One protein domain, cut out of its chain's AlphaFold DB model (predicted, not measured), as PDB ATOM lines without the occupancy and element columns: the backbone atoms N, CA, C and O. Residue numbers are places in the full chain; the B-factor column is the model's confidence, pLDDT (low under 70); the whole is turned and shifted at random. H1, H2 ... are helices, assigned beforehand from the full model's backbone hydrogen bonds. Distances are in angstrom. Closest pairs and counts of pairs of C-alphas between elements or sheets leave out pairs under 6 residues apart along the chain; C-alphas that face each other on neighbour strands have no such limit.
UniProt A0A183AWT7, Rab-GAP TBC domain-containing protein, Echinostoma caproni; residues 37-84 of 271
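What this domain is: This is residues 37 to 84 of the 271 residues of the protein "Rab-GAP TBC domain-containing protein" of Echinostoma caproni (UniProt A0A183AWT7). The domain has little regular structure: two short helices, H1 then H2, lie on opposite sides of an elongated loop of chain, which turns back at Ser 54. After H2 the chain runs out to Gly 76 at the other end and folds back. The printed part has 48 residues, with 16 in the two named helices and no named strand; the class is all helix. It is only just compact, close to loose, with a radius of gyration of the C-alphas of 11.4 A, and spans 37 by 17 by 16 A, a rod.

Where its parts are: The printed part begins at C-alpha 37, at (158.293, 231.828, 87.677). H1 is residues 44 to 49, 8.8 A long, beginning at C-alpha 44 at (154.539, 252.457, 80.637). H2 is residues 60 to 69, 14.1 A long, ending at C-alpha 69 at (162.070, 238.062, 84.482).

How they stand to each other: A short link of 10 residues joins H1 to H2. They are only just apart, with their closest C-alphas 8.2 A from each other. In both helices every O i to N i+4 pair is within hydrogen-bond range.

The domain as a whole: The C-alphas farthest apart, of Ser 54 and Gly 76, are 36.8 A from each other. The printed part has no cut. Residues 70 to 84 hold no named element. The mean pLDDT of the printed part is 71.3; residues 37 to 40, 65 and 68 to 81 are under 70.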
ATOM      1  N   GLN A  37     159.413 230.894  87.662       56.28
ATOM      2  CA  GLN A  37     158.293 231.828  87.677       56.28
ATOM      3  C   GLN A  37     158.668 233.083  86.888       56.28
ATOM      4  O   GLN A  37     159.622 233.783  87.219       56.28
ATOM      5  N   ARG A  38     157.927 233.314  85.805       60.34
ATOM      6  CA  ARG A  38     157.967 234.537  84.997       60.34
ATOM      7  C   ARG A  38     156.803 235.423  85.395       60.34
ATOM      8  O   ARG A  38     155.853 234.946  86.016       60.34
ATOM      9  N   GLY A  39     156.770 236.652  84.906       63.44
ATOM     10  CA  GLY A  39     155.553 237.430  85.080       63.44
ATOM     11  C   GLY A  39     155.297 238.592  84.130       63.44
ATOM     12  O   GLY A  39     155.811 238.577  83.018       63.44
ATOM     13  N   GLU A  40     154.486 239.556  84.578       67.75
ATOM     14  CA  GLU A  40     153.979 240.714  83.853       67.75
ATOM     15  C   GLU A  40     155.044 241.551  83.181       67.75
ATOM     16  O   GLU A  40     156.166 241.705  83.685       67.75
ATOM     17  N   PRO A  41     154.654 242.140  82.046       71.25
ATOM     18  CA  PRO A  41     155.569 242.871  81.233       71.25
ATOM     19  C   PRO A  41     155.800 244.245  81.853       71.25
ATOM     20  O   PRO A  41     154.941 244.807  82.535       71.25
ATOM     21  N   LEU A  42     156.953 244.822  81.539       78.12
ATOM     22  CA  LEU A  42     157.252 246.205  81.861       78.12
ATOM     23  C   LEU A  42     156.160 247.118  81.288       78.12
ATOM     24  O   LEU A  42     155.996 247.163  80.065       78.12
ATOM     25  N   THR A  43     155.463 247.848  82.162       85.25
ATOM     26  CA  THR A  43     154.399 248.796  81.794       85.25
ATOM     27  C   THR A  43     154.936 250.206  81.567       85.25
ATOM     28  O   THR A  43     156.006 250.572  82.066       85.25
ATOM     29  N   MET A  44     154.177 251.045  80.853       86.56
ATOM     30  CA  MET A  44     154.539 252.457  80.637       86.56
ATOM     31  C   MET A  44     154.792 253.220  81.951       86.56
ATOM     32  O   MET A  44     155.734 254.011  82.036       86.56
ATOM     33  N   ASP A  45     154.005 252.966  82.994       89.75
ATOM     34  CA  ASP A  45     154.167 253.638  84.289       89.75
ATOM     35  C   ASP A  45     155.391 253.141  85.062       89.75
ATOM     36  O   ASP A  45     156.033 253.909  85.781       89.75
ATOM     37  N   GLN A  46     155.752 251.863  84.920       88.00
ATOM     38  CA  GLN A  46     157.031 251.362  85.423       88.00
ATOM     39  C   GLN A  46     158.190 252.013  84.668       88.00
ATOM     40  O   GLN A  46     159.078 252.569  85.303       88.00
ATOM     41  N   TRP A  47     158.150 252.034  83.333       89.44
ATOM     42  CA  TRP A  47     159.183 252.667  82.511       89.44
ATOM     43  C   TRP A  47     159.418 254.134  82.894       89.44
ATOM     44  O   TRP A  47     160.558 254.530  83.120       89.44
ATOM     45  N   LYS A  48     158.353 254.931  83.050       91.31
ATOM     46  CA  LYS A  48     158.457 256.345  83.453       91.31
ATOM     47  C   LYS A  48     159.130 256.537  84.813       91.31
ATOM     48  O   LYS A  48     159.859 257.507  84.981       91.31
ATOM     49  N   ARG A  49     158.932 255.618  85.766       91.88
ATOM     50  CA  ARG A  49     159.599 255.661  87.082       91.88
ATOM     51  C   ARG A  49     161.103 255.419  87.003       91.88
ATOM     52  O   ARG A  49     161.823 255.818  87.910       91.88
ATOM     53  N   HIS A  50     161.569 254.788  85.929       89.38
ATOM     54  CA  HIS A  50     162.987 254.618  85.654       89.38
ATOM     55  C   HIS A  50     163.598 255.812  84.914       89.38
ATOM     56  O   HIS A  50     164.785 255.763  84.615       89.38
ATOM     57  N   LEU A  51     162.855 256.885  84.628       92.69
ATOM     58  CA  LEU A  51     163.399 258.068  83.961       92.69
ATOM     59  C   LEU A  51     163.716 259.184  84.961       92.69
ATOM     60  O   LEU A  51     162.901 259.508  85.822       92.69
ATOM     61  N   ASP A  52     164.889 259.800  84.819       93.38
ATOM     62  CA  ASP A  52     165.199 261.058  85.503       93.38
ATOM     63  C   ASP A  52     164.480 262.254  84.826       93.38
ATOM     64  O   ASP A  52     163.922 262.107  83.732       93.38
ATOM     65  N   PRO A  53     164.493 263.467  85.419       94.69
ATOM     66  CA  PRO A  53     163.870 264.651  84.812       94.69
ATOM     67  C   PRO A  53     164.423 265.047  83.432       94.69
ATOM     68  O   PRO A  53     163.762 265.769  82.691       94.69
ATOM     69  N   SER A  54     165.623 264.583  83.072       93.88
ATOM     70  CA  SER A  54     166.236 264.786  81.751       93.88
ATOM     71  C   SER A  54     165.924 263.656  80.752       93.88
ATOM     72  O   SER A  54     166.362 263.694  79.597       93.88
ATOM     73  N   GLY A  55     165.158 262.649  81.181       90.88
ATOM     74  CA  GLY A  55     164.776 261.479  80.399       90.88
ATOM     75  C   GLY A  55     165.859 260.403  80.285       90.88
ATOM     76  O   GLY A  55     165.759 259.564  79.390       90.88
ATOM     77  N   ARG A  56     166.883 260.415  81.150       92.88
ATOM     78  CA  ARG A  56     167.873 259.327  81.253       92.88
ATOM     79  C   ARG A  56     167.301 258.140  81.991       92.88
ATOM     80  O   ARG A  56     166.543 258.310  82.945       92.88
ATOM     81  N   VAL A  57     167.724 256.942  81.597       91.00
ATOM     82  CA  VAL A  57     167.313 255.715  82.275       91.00
ATOM     83  C   VAL A  57     168.163 255.508  83.525       91.00
ATOM     84  O   VAL A  57     169.380 255.371  83.471       91.00
ATOM     85  N   THR A  58     167.496 255.439  84.666       88.88
ATOM     86  CA  THR A  58     168.070 255.168  85.981       88.88
ATOM     87  C   THR A  58     167.867 253.702  86.359       88.88
ATOM     88  O   THR A  58     166.927 253.037  85.913       88.88
ATOM     89  N   CYS A  59     168.761 253.173  87.199       84.50
ATOM     90  CA  CYS A  59     168.691 251.792  87.690       84.50
ATOM     91  C   CYS A  59     168.616 250.742  86.559       84.50
ATOM     92  O   CYS A  59     167.811 249.810  86.617       84.50
ATOM     93  N   VAL A  60     169.475 250.881  85.538       81.88
ATOM     94  CA  VAL A  60     169.501 250.032  84.328       81.88
ATOM     95  C   VAL A  60     169.547 248.536  84.656       81.88
ATOM     96  O   VAL A  60     168.861 247.754  84.006       81.88
ATOM     97  N   GLY A  61     170.309 248.126  85.676       73.44
ATOM     98  CA  GLY A  61     170.402 246.721  86.093       73.44
ATOM     99  C   GLY A  61     169.057 246.133  86.532       73.44
ATOM    100  O   GLY A  61     168.671 245.065  86.061       73.44
ATOM    101  N   ASN A  62     168.303 246.871  87.352       77.25
ATOM    102  CA  ASN A  62     166.962 246.469  87.778       77.25
ATOM    103  C   ASN A  62     165.990 246.447  86.589       77.25
ATOM    104  O   ASN A  62     165.232 245.501  86.406       77.25
ATOM    105  N   LEU A  63     166.054 247.462  85.725       75.50
ATOM    106  CA  LEU A  63     165.178 247.537  84.560       75.50
ATOM    107  C   LEU A  63     165.418 246.393  83.572       75.50
ATOM    108  O   LEU A  63     164.461 245.819  83.059       75.50
ATOM    109  N   ARG A  64     166.684 246.024  83.342       74.19
ATOM    110  CA  ARG A  64     167.035 244.807  82.610       74.19
ATOM    111  C   ARG A  64     166.367 243.623  83.293       74.19
ATOM    112  O   ARG A  64     165.539 242.972  82.672       74.19
ATOM    113  N   GLN A  65     166.631 243.394  84.574       69.19
ATOM    114  CA  GLN A  65     166.045 242.273  85.304       69.19
ATOM    115  C   GLN A  65     164.514 242.175  85.144       69.19
ATOM    116  O   GLN A  65     164.018 241.088  84.866       69.19
ATOM    117  N   ILE A  66     163.784 243.294  85.201       70.88
ATOM    118  CA  ILE A  66     162.332 243.349  84.952       70.88
ATOM    119  C   ILE A  66     161.984 242.908  83.524       70.88
ATOM    120  O   ILE A  66     161.121 242.049  83.348       70.88
ATOM    121  N   ILE A  67     162.674 243.451  82.515       71.12
ATOM    122  CA  ILE A  67     162.496 243.084  81.098       71.12
ATOM    123  C   ILE A  67     162.695 241.576  80.885       71.12
ATOM    124  O   ILE A  67     162.045 240.980  80.026       71.12
ATOM    125  N   PHE A  68     163.580 240.956  81.664       66.75
ATOM    126  CA  PHE A  68     163.963 239.561  81.493       66.75
ATOM    127  C   PHE A  68     163.189 238.558  82.346       66.75
ATOM    128  O   PHE A  68     163.000 237.424  81.907       66.75
ATOM    129  N   GLN A  69     162.758 238.948  83.544       58.91
ATOM    130  CA  GLN A  69     162.070 238.062  84.482       58.91
ATOM    131  C   GLN A  69     160.543 238.169  84.350       58.91
ATOM    132  O   GLN A  69     159.864 237.144  84.360       58.91
ATOM    133  N   GLY A  70     159.997 239.375  84.150       52.25
ATOM    134  CA  GLY A  70     158.560 239.647  84.274       52.25
ATOM    135  C   GLY A  70     157.995 239.341  85.685       52.25
ATOM    136  O   GLY A  70     158.534 238.499  86.397       52.25
ATOM    137  N   PHE A  71     156.901 239.979  86.130       44.62
ATOM    138  CA  PHE A  71     156.276 239.733  87.462       44.62
ATOM    139  C   PHE A  71     154.739 239.471  87.494       44.62
ATOM    140  O   PHE A  71     154.002 240.340  87.091       44.62
ATOM    141  N   THR A  72     154.214 238.318  87.938       37.66
ATOM    142  CA  THR A  72     152.820 237.835  87.690       37.66
ATOM    143  C   THR A  72     151.693 238.698  88.298       37.66
ATOM    144  O   THR A  72     151.818 239.133  89.442       37.66
ATOM    145  N   VAL A  73     150.541 238.843  87.614       36.44
ATOM    146  CA  VAL A  73     149.258 239.250  88.243       36.44
ATOM    147  C   VAL A  73     148.252 238.092  88.399       36.44
ATOM    148  O   VAL A  73     148.258 237.149  87.608       36.44
ATOM    149  N   PRO A  74     147.326 238.158  89.382       43.88
ATOM    150  CA  PRO A  74     146.392 237.069  89.713       43.88
ATOM    151  C   PRO A  74     145.293 236.790  88.670       43.88
ATOM    152  O   PRO A  74     144.426 235.955  88.909       43.88
ATOM    153  N   THR A  75     145.269 237.507  87.544       47.22
ATOM    154  CA  THR A  75     144.127 237.555  86.614       47.22
ATOM    155  C   THR A  75     144.222 236.586  85.432       47.22
ATOM    156  O   THR A  75     143.341 236.587  84.576       47.22
ATOM    157  N   GLY A  76     145.246 235.726  85.376       44.41
ATOM    158  CA  GLY A  76     145.306 234.607  84.422       44.41
ATOM    159  C   GLY A  76     145.663 234.975  82.974       44.41
ATOM    160  O   GLY A  76     145.658 234.100  82.113       44.41
ATOM    161  N   PHE A  77     146.018 236.234  82.699       41.72
ATOM    162  CA  PHE A  77     146.666 236.648  81.451       41.72
ATOM    163  C   PHE A  77     148.165 236.829  81.699       41.72
ATOM    164  O   PHE A  77     148.543 237.619  82.552       41.72
ATOM    165  N   THR A  78     149.019 236.114  80.962       39.50
ATOM    166  CA  THR A  78     150.482 236.228  81.083       39.50
ATOM    167  C   THR A  78     151.043 236.955  79.869       39.50
ATOM    168  O   THR A  78     151.135 236.382  78.782       39.50
ATOM    169  N   PHE A  79     151.466 238.205  80.045       43.28
ATOM    170  CA  PHE A  79     152.277 238.900  79.049       43.28
ATOM    171  C   PHE A  79     153.736 238.878  79.514       43.28
ATOM    172  O   PHE A  79     154.073 239.407  80.563       43.28
ATOM    173  N   GLN A  80     154.621 238.235  78.755       56.38
ATOM    174  CA  GLN A  80     156.030 238.123  79.137       56.38
ATOM    175  C   GLN A  80     156.835 239.305  78.557       56.38
ATOM    176  O   GLN A  80     156.707 239.627  77.372       56.38
ATOM    177  N   GLY A  81     157.699 239.933  79.361       66.75
ATOM    178  CA  GLY A  81     158.736 240.858  78.880       66.75
ATOM    179  C   GLY A  81     158.354 242.343  78.872       66.75
ATOM    180  O   GLY A  81     158.351 242.988  79.911       66.75
ATOM    181  N   VAL A  82     158.106 242.934  77.698       71.88
ATOM    182  CA  VAL A  82     157.818 244.378  77.540       71.88
ATOM    183  C   VAL A  82     156.456 244.569  76.888       71.88
ATOM    184  O   VAL A  82     156.158 243.919  75.874       71.88
ATOM    185  N   GLU A  83     155.658 245.489  77.439       72.75
ATOM    186  CA  GLU A  83     154.347 245.849  76.906       72.75
ATOM    187  C   GLU A  83     154.471 246.210  75.410       72.75
ATOM    188  O   GLU A  83     155.404 246.930  75.036       72.75
ATOM    189  N   PRO A  84     153.582 245.728  74.518       71.62
ATOM    190  CA  PRO A  84     153.706 245.956  73.074       71.62
ATOM    191  C   PRO A  84     153.904 247.425  72.676       71.62
ATOM    192  O   PRO A  84     154.689 247.711  71.772       71.62
TER     193      PRO A  84